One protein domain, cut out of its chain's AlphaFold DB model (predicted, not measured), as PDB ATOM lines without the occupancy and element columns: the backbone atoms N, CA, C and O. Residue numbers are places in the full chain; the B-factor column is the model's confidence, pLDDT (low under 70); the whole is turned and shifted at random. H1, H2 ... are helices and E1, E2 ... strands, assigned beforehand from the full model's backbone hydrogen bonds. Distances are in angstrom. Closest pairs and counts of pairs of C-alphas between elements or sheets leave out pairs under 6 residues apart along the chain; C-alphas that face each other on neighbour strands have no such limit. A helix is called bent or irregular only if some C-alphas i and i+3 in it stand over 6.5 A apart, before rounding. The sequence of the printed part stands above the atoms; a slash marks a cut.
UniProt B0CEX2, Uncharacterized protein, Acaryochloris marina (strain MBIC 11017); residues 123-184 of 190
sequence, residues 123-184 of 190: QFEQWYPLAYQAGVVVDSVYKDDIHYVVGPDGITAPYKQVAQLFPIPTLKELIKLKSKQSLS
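Overview. This is residues 123 to 184 of the 190 residues of an uncharacterized protein of Acaryochloris marina (strain MBIC 11017) (UniProt B0CEX2). A small three-stranded sheet makes one end and the long helix H3 reaches away at the other, with H1 between them and short H2 beside the strands. The 62 printed residues run H1 E1 E2 E3 H2 H3, class mixed; the sheet E1 - E2 - E3 is a meander, each strand the antiparallel neighbour of the one before. It is compact, radius of gyration of the C-alphas 11.9 A, spanning 43 by 22 by 16 A.

Arrangement. Start at H1, residues 123 to 134; it touches H3, residues 168 to 184, closest C-alphas Ala 134 and Ile 175, 4.8 A, at a shallow tilt of 19 degrees, the same way. Next, E1, residues 139 to 143, and E2, residues 146 to 150, form a hairpin; find N 141 and O 148, 2.9 A. E2 and E3, residues 156 to 158, form another, with N 149 and O 157 at 2.9 A. H1 only grazes this sheet. H2, residues 159 to 165, is on it, over none of its strands, at a height over the sheet of 8.2 A. Every O i to N i+4 pair is within hydrogen-bond range in H2 and H3, 6 of 8 in H1.

Along the chain. Find C-alpha 123 at (45.660, -20.880, -14.420); H1 runs 16.6 A, only just irregular, C-alphas 126 and 129 being 6.7 A apart. H3 runs 24.9 A to C-alpha 184 at (44.559, -51.860, -26.085).

Size, cuts and confidence. The C-alphas farthest apart, Asp 144 and Ser 184, are 43.5 A apart. The printed part has no cut, its five links are tight, and residue 184 has pLDDT under 70.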
ATOM      1  N   GLN A 123      45.427 -19.537 -14.948       90.19
ATOM      2  CA  GLN A 123      45.660 -20.880 -14.420       90.19
ATOM      3  C   GLN A 123      44.502 -21.793 -14.801       90.19
ATOM      4  O   GLN A 123      44.739 -22.899 -15.284       90.19
ATOM      5  N   PHE A 124      43.267 -21.311 -14.647       92.62
ATOM      6  CA  PHE A 124      42.080 -22.025 -15.095       92.62
ATOM      7  C   PHE A 124      42.112 -22.295 -16.607       92.62
ATOM      8  O   PHE A 124      41.925 -23.443 -17.005       92.62
ATOM      9  N   GLU A 125      42.435 -21.299 -17.441       90.50
ATOM     10  CA  GLU A 125      42.504 -21.460 -18.907       90.50
ATOM     11  C   GLU A 125      43.481 -22.555 -19.354       90.50
ATOM     12  O   GLU A 125      43.213 -23.295 -20.299       90.50
ATOM     13  N   GLN A 126      44.621 -22.683 -18.672       93.62
ATOM     14  CA  GLN A 126      45.614 -23.715 -18.981       93.62
ATOM     15  C   GLN A 126      45.228 -25.084 -18.414       93.62
ATOM     16  O   GLN A 126      45.540 -26.122 -19.002       93.62
ATOM     17  N   TRP A 127      44.588 -25.096 -17.248       97.12
ATOM     18  CA  TRP A 127      44.273 -26.308 -16.506       97.12
ATOM     19  C   TRP A 127      43.012 -27.007 -17.029       97.12
ATOM     20  O   TRP A 127      43.017 -28.225 -17.213       97.12
ATOM     21  N   TYR A 128      41.947 -26.252 -17.308       96.44
ATOM     22  CA  TYR A 128      40.622 -26.791 -17.625       96.44
ATOM     23  C   TYR A 128      40.597 -27.703 -18.864       96.44
ATOM     24  O   TYR A 128      40.069 -28.811 -18.748       96.44
ATOM     25  N   PRO A 129      41.221 -27.353 -20.009       97.19
ATOM     26  CA  PRO A 129      41.237 -28.235 -21.178       97.19
ATOM     27  C   PRO A 129      41.883 -29.596 -20.887       97.19
ATOM     28  O   PRO A 129      41.418 -30.631 -21.364       97.19
ATOM     29  N   LEU A 130      42.932 -29.609 -20.057       97.69
ATOM     30  CA  LEU A 130      43.607 -30.839 -19.646       97.69
ATOM     31  C   LEU A 130      42.732 -31.658 -18.695       97.69
ATOM     32  O   LEU A 130      42.655 -32.877 -18.833       97.69
ATOM     33  N   ALA A 131      42.059 -31.002 -17.751       97.25
ATOM     34  CA  ALA A 131      41.159 -31.665 -16.816       97.25
ATOM     35  C   ALA A 131      39.971 -32.308 -17.544       97.25
ATOM     36  O   ALA A 131      39.615 -33.453 -17.257       97.25
ATOM     37  N   TYR A 132      39.416 -31.602 -18.532       96.75
ATOM     38  CA  TYR A 132      38.346 -32.100 -19.387       96.75
ATOM     39  C   TYR A 132      38.807 -33.316 -20.200       96.75
ATOM     40  O   TYR A 132      38.190 -34.379 -20.159       96.75
ATOM     41  N   GLN A 133      39.961 -33.219 -20.870       96.25
ATOM     42  CA  GLN A 133      40.516 -34.324 -21.658       96.25
ATOM     43  C   GLN A 133      40.849 -35.557 -20.794       96.25
ATOM     44  O   GLN A 133      40.590 -36.701 -21.194       96.25
ATOM     45  N   ALA A 134      41.383 -35.334 -19.590       96.31
ATOM     46  CA  ALA A 134      41.647 -36.382 -18.607       96.31
ATOM     47  C   ALA A 134      40.357 -37.045 -18.086       96.31
ATOM     48  O   ALA A 134      40.415 -38.162 -17.579       96.31
ATOM     49  N   GLY A 135      39.193 -36.407 -18.253       95.69
ATOM     50  CA  GLY A 135      37.916 -36.857 -17.699       95.69
ATOM     51  C   GLY A 135      37.766 -36.573 -16.203       95.69
ATOM     52  O   GLY A 135      36.971 -37.233 -15.547       95.69
ATOM     53  N   VAL A 136      38.541 -35.630 -15.660       96.69
ATOM     54  CA  VAL A 136      38.432 -35.171 -14.263       96.69
ATOM     55  C   VAL A 136      37.247 -34.222 -14.092       96.69
ATOM     56  O   VAL A 136      36.658 -34.158 -13.018       96.69
ATOM     57  N   VAL A 137      36.885 -33.497 -15.152       96.94
ATOM     58  CA  VAL A 137      35.738 -32.584 -15.185       96.94
ATOM     59  C   VAL A 137      34.958 -32.785 -16.479       96.94
ATOM     60  O   VAL A 137      35.518 -33.231 -17.480       96.94
ATOM     61  N   VAL A 138      33.674 -32.440 -16.456       96.25
ATOM     62  CA  VAL A 138      32.767 -32.523 -17.612       96.25
ATOM     63  C   VAL A 138      32.160 -31.176 -17.993       96.25
ATOM     64  O   VAL A 138      31.698 -31.027 -19.117       96.25
ATOM     65  N   ASP A 139      32.183 -30.194 -17.090       95.12
ATOM     66  CA  ASP A 139      31.691 -28.840 -17.351       95.12
ATOM     67  C   ASP A 139      32.353 -27.823 -16.401       95.12
ATOM     68  O   ASP A 139      33.074 -28.197 -15.468       95.12
ATOM     69  N   SER A 140      32.131 -26.532 -16.638       93.06
ATOM     70  CA  SER A 140      32.507 -25.450 -15.728       93.06
ATOM     71  C   SER A 140      31.455 -24.352 -15.683       93.06
ATOM     72  O   SER A 140      30.779 -24.074 -16.667       93.06
ATOM     73  N   VAL A 141      31.351 -23.682 -14.538       89.94
ATOM     74  CA  VAL A 141      30.475 -22.524 -14.355       89.94
ATOM     75  C   VAL A 141      31.234 -21.423 -13.631       89.94
ATOM     76  O   VAL A 141      31.937 -21.680 -12.657       89.94
ATOM     77  N   TYR A 142      31.106 -20.189 -14.106       84.94
ATOM     78  CA  TYR A 142      31.645 -19.017 -13.425       84.94
ATOM     79  C   TYR A 142      30.532 -18.350 -12.620       84.94
ATOM     80  O   TYR A 142      29.509 -17.961 -13.188       84.94
ATOM     81  N   LYS A 143      30.703 -18.255 -11.301       81.81
ATOM     82  CA  LYS A 143      29.714 -17.658 -10.401       81.81
ATOM     83  C   LYS A 143      30.418 -16.986  -9.229       81.81
ATOM     84  O   LYS A 143      31.367 -17.551  -8.694       81.81
ATOM     85  N   ASP A 144      29.927 -15.814  -8.827       83.00
ATOM     86  CA  ASP A 144      30.433 -15.061  -7.670       83.00
ATOM     87  C   ASP A 144      31.962 -14.852  -7.736       83.00
ATOM     88  O   ASP A 144      32.679 -15.077  -6.765       83.00
ATOM     89  N   ASP A 145      32.458 -14.497  -8.927       76.25
ATOM     90  CA  ASP A 145      33.878 -14.313  -9.263       76.25
ATOM     91  C   ASP A 145      34.779 -15.555  -9.095       76.25
ATOM     92  O   ASP A 145      36.010 -15.465  -9.053       76.25
ATOM     93  N   ILE A 146      34.182 -16.748  -9.032       84.25
ATOM     94  CA  ILE A 146      34.879 -18.025  -8.856       84.25
ATOM     95  C   ILE A 146      34.542 -18.970 -10.015       84.25
ATOM     96  O   ILE A 146      33.379 -19.221 -10.335       84.25
ATOM     97  N   HIS A 147      35.576 -19.566 -10.622       89.06
ATOM     98  CA  HIS A 147      35.403 -20.710 -11.515       89.06
ATOM     99  C   HIS A 147      35.106 -21.968 -10.693       89.06
ATOM    100  O   HIS A 147      35.923 -22.419  -9.885       89.06
ATOM    101  N   TYR A 148      33.944 -22.557 -10.928       93.62
ATOM    102  CA  TYR A 148      33.577 -23.886 -10.468       93.62
ATOM    103  C   TYR A 148      33.701 -24.878 -11.617       93.62
ATOM    104  O   TYR A 148      33.525 -24.538 -12.787       93.62
ATOM    105  N   VAL A 149      33.979 -26.124 -11.267       96.50
ATOM    106  CA  VAL A 149      34.045 -27.242 -12.204       96.50
ATOM    107  C   VAL A 149      33.092 -28.334 -11.760       96.50
ATOM    108  O   VAL A 149      32.869 -28.515 -10.561       96.50
ATOM    109  N   VAL A 150      32.531 -29.040 -12.735       96.62
ATOM    110  CA  VAL A 150      31.598 -30.144 -12.514       96.62
ATOM    111  C   VAL A 150      32.336 -31.450 -12.779       96.62
ATOM    112  O   VAL A 150      32.884 -31.642 -13.868       96.62
ATOM    113  N   GLY A 151      32.386 -32.328 -11.780       96.38
ATOM    114  CA  GLY A 151      32.943 -33.671 -11.900       96.38
ATOM    115  C   GLY A 151      32.026 -34.620 -12.686       96.38
ATOM    116  O   GLY A 151      30.844 -34.330 -12.869       96.38
ATOM    117  N   PRO A 152      32.528 -35.781 -13.146       95.12
ATOM    118  CA  PRO A 152      31.715 -36.791 -13.836       95.12
ATOM    119  C   PRO A 152      30.561 -37.353 -12.994       95.12
ATOM    120  O   PRO A 152      29.594 -37.879 -13.535       95.12
ATOM    121  N   ASP A 153      30.671 -37.251 -11.672       95.62
ATOM    122  CA  ASP A 153      29.651 -37.605 -10.683       95.62
ATOM    123  C   ASP A 153      28.587 -36.507 -10.482       95.62
ATOM    124  O   ASP A 153      27.653 -36.684  -9.701       95.62
ATOM    125  N   GLY A 154      28.715 -35.378 -11.185       94.38
ATOM    126  CA  GLY A 154      27.837 -34.217 -11.064       94.38
ATOM    127  C   GLY A 154      28.159 -33.310  -9.874       94.38
ATOM    128  O   GLY A 154      27.423 -32.352  -9.638       94.38
ATOM    129  N   ILE A 155      29.234 -33.574  -9.119       95.56
ATOM    130  CA  ILE A 155      29.629 -32.722  -7.993       95.56
ATOM    131  C   ILE A 155      30.281 -31.444  -8.519       95.56
ATOM    132  O   ILE A 155      31.234 -31.479  -9.298       95.56
ATOM    133  N   THR A 156      29.793 -30.302  -8.040       96.19
ATOM    134  CA  THR A 156      30.350 -28.983  -8.353       96.19
ATOM    135  C   THR A 156      31.299 -28.531  -7.247       96.19
ATOM    136  O   THR A 156      30.907 -28.463  -6.082       96.19
ATOM    137  N   ALA A 157      32.530 -28.168  -7.605       95.88
ATOM    138  CA  ALA A 157      33.538 -27.687  -6.659       95.88
ATOM    139  C   ALA A 157      34.332 -26.494  -7.221       95.88
ATOM    140  O   ALA A 157      34.472 -26.374  -8.442       95.88
ATOM    141  N   PRO A 158      34.876 -25.600  -6.370       95.69
ATOM    142  CA  PRO A 158      35.765 -24.534  -6.824       95.69
ATOM    143  C   PRO A 158      36.994 -25.114  -7.528       95.69
ATOM    144  O   PRO A 158      37.670 -25.987  -6.974       95.69
ATOM    145  N   TYR A 159      37.337 -24.596  -8.711       94.75
ATOM    146  CA  TYR A 159      38.402 -25.185  -9.528       94.75
ATOM    147  C   TYR A 159      39.735 -25.245  -8.778       94.75
ATOM    148  O   TYR A 159      40.461 -26.220  -8.923       94.75
ATOM    149  N   LYS A 160      40.049 -24.247  -7.936       94.50
ATOM    150  CA  LYS A 160      41.313 -24.198  -7.178       94.50
ATOM    151  C   LYS A 160      41.490 -25.413  -6.269       94.50
ATOM    152  O   LYS A 160      42.612 -25.879  -6.112       94.50
ATOM    153  N   GLN A 161      40.406 -25.939  -5.699       96.06
ATOM    154  CA  GLN A 161      40.459 -27.140  -4.862       96.06
ATOM    155  C   GLN A 161      40.728 -28.381  -5.718       96.06
ATOM    156  O   GLN A 161      41.592 -29.191  -5.395       96.06
ATOM    157  N   VAL A 162      40.048 -28.494  -6.861       96.69
ATOM    158  CA  VAL A 162      40.238 -29.620  -7.786       96.69
ATOM    159  C   VAL A 162      41.630 -29.587  -8.423       96.69
ATOM    160  O   VAL A 162      42.290 -30.618  -8.522       96.69
ATOM    161  N   ALA A 163      42.133 -28.407  -8.777       96.00
ATOM    162  CA  ALA A 163      43.454 -28.214  -9.366       96.00
ATOM    163  C   ALA A 163      44.605 -28.553  -8.405       96.00
ATOM    164  O   ALA A 163      45.674 -28.953  -8.862       96.00
ATOM    165  N   GLN A 164      44.392 -28.444  -7.087       96.31
ATOM    166  CA  GLN A 164      45.354 -28.923  -6.087       96.31
ATOM    167  C   GLN A 164      45.446 -30.451  -6.063       96.31
ATOM    168  O   GLN A 164      46.538 -30.993  -5.910       96.31
ATOM    169  N   LEU A 165      44.317 -31.142  -6.238       96.56
ATOM    170  CA  LEU A 165      44.268 -32.607  -6.288       96.56
ATOM    171  C   LEU A 165      44.780 -33.150  -7.628       96.56
ATOM    172  O   LEU A 165      45.422 -34.198  -7.677       96.56
ATOM    173  N   PHE A 166      44.525 -32.417  -8.710       96.62
ATOM    174  CA  PHE A 166      44.886 -32.796 -10.071       96.62
ATOM    175  C   PHE A 166      45.733 -31.707 -10.734       96.62
ATOM    176  O   PHE A 166      45.252 -31.018 -11.635       96.62
ATOM    177  N   PRO A 167      46.998 -31.518 -10.327       97.06
ATOM    178  CA  PRO A 167      47.856 -30.528 -10.961       97.06
ATOM    179  C   PRO A 167      48.154 -30.910 -12.422       97.06
ATOM    180  O   PRO A 167      48.040 -32.069 -12.824       97.06
ATOM    181  N   ILE A 168      48.578 -29.929 -13.228       96.81
ATOM    182  CA  ILE A 168      48.840 -30.098 -14.673       96.81
ATOM    183  C   ILE A 168      49.692 -31.343 -15.012       96.81
ATOM    184  O   ILE A 168      49.332 -32.044 -15.963       96.81
ATOM    185  N   PRO A 169      50.794 -31.662 -14.298       97.50
ATOM    186  CA  PRO A 169      51.570 -32.874 -14.569       97.50
ATOM    187  C   PRO A 169      50.736 -34.154 -14.438       97.50
ATOM    188  O   PRO A 169      50.745 -34.978 -15.352       97.50
ATOM    189  N   THR A 170      49.941 -34.268 -13.371       97.44
ATOM    190  CA  THR A 170      49.043 -35.404 -13.125       97.44
ATOM    191  C   THR A 170      48.011 -35.547 -14.240       97.44
ATOM    192  O   THR A 170      47.802 -36.642 -14.758       97.44
ATOM    193  N   LEU A 171      47.403 -34.442 -14.680       97.56
ATOM    194  CA  LEU A 171      46.433 -34.464 -15.781       97.56
ATOM    195  C   LEU A 171      47.048 -34.992 -17.082       97.56
ATOM    196  O   LEU A 171      46.449 -35.824 -17.762       97.56
ATOM    197  N   LYS A 172      48.270 -34.558 -17.411       97.25
ATOM    198  CA  LYS A 172      48.990 -35.039 -18.599       97.25
ATOM    199  C   LYS A 172      49.267 -36.541 -18.534       97.25
ATOM    200  O   LYS A 172      49.155 -37.218 -19.556       97.25
ATOM    201  N   GLU A 173      49.611 -37.067 -17.362       96.56
ATOM    202  CA  GLU A 173      49.809 -38.507 -17.161       96.56
ATOM    203  C   GLU A 173      48.505 -39.292 -17.330       96.56
ATOM    204  O   GLU A 173      48.486 -40.282 -18.064       96.56
ATOM    205  N   LEU A 174      47.404 -38.813 -16.741       95.44
ATOM    206  CA  LEU A 174      46.079 -39.427 -16.879       95.44
ATOM    207  C   LEU A 174      45.630 -39.498 -18.343       95.44
ATOM    208  O   LEU A 174      45.201 -40.556 -18.804       95.44
ATOM    209  N   ILE A 175      45.805 -38.413 -19.104       96.06
ATOM    210  CA  ILE A 175      45.517 -38.386 -20.547       96.06
ATOM    211  C   ILE A 175      46.332 -39.461 -21.282       96.06
ATOM    212  O   ILE A 175      45.797 -40.187 -22.123       96.06
ATOM    213  N   LYS A 176      47.621 -39.597 -20.946       95.38
ATOM    214  CA  LYS A 176      48.525 -40.593 -21.543       95.38
ATOM    215  C   LYS A 176      48.119 -42.032 -21.222       95.38
ATOM    216  O   LYS A 176      48.284 -42.916 -22.059       95.38
ATOM    217  N   LEU A 177      47.633 -42.291 -20.011       93.31
ATOM    218  CA  LEU A 177      47.154 -43.617 -19.611       93.31
ATOM    219  C   LEU A 177      45.846 -43.968 -20.322       93.31
ATOM    220  O   LEU A 177      45.708 -45.072 -20.848       93.31
ATOM    221  N   LYS A 178      44.925 -43.004 -20.410       87.62
ATOM    222  CA  LYS A 178      43.641 -43.158 -21.098       87.62
ATOM    223  C   LYS A 178      43.823 -43.449 -22.588       87.62
ATOM    224  O   LYS A 178      43.175 -44.351 -23.114       87.62
ATOM    225  N   SER A 179      44.751 -42.758 -23.255       87.38
ATOM    226  CA  SER A 179      45.050 -43.029 -24.667       87.38
ATOM    227  C   SER A 179      45.622 -44.437 -24.877       87.38
ATOM    228  O   SER A 179      45.171 -45.148 -25.774       87.38
ATOM    229  N   LYS A 180      46.530 -44.900 -24.006       86.31
ATOM    230  CA  LYS A 180      47.059 -46.276 -24.053       86.31
ATOM    231  C   LYS A 180      45.978 -47.339 -23.859       86.31
ATOM    232  O   LYS A 180      45.970 -48.321 -24.591       86.31
ATOM    233  N   GLN A 181      45.059 -47.141 -22.915       78.12
ATOM    234  CA  GLN A 181      43.948 -48.075 -22.703       78.12
ATOM    235  C   GLN A 181      42.986 -48.100 -23.894       78.12
ATOM    236  O   GLN A 181      42.562 -49.172 -24.311       78.12
ATOM    237  N   SER A 182      42.673 -46.948 -24.496       74.19
ATOM    238  CA  SER A 182      41.810 -46.920 -25.686       74.19
ATOM    239  C   SER A 182      42.408 -47.676 -26.880       74.19
ATOM    240  O   SER A 182      41.666 -48.262 -27.661       74.19
ATOM    241  N   LEU A 183      43.742 -47.729 -26.977       71.12
ATOM    242  CA  LEU A 183      44.455 -48.499 -27.996       71.12
ATOM    243  C   LEU A 183      44.448 -50.007 -27.701       71.12
ATOM    244  O   LEU A 183      44.304 -50.793 -28.628       71.12
ATOM    245  N   SER A 184      44.538 -50.430 -26.433       65.31
ATOM    246  CA  SER A 184      44.559 -51.860 -26.085       65.31
ATOM    247  C   SER A 184      43.215 -52.575 -26.270       65.31
ATOM    248  O   SER A 184      43.194 -53.788 -26.425       65.31
TER     249      SER A 184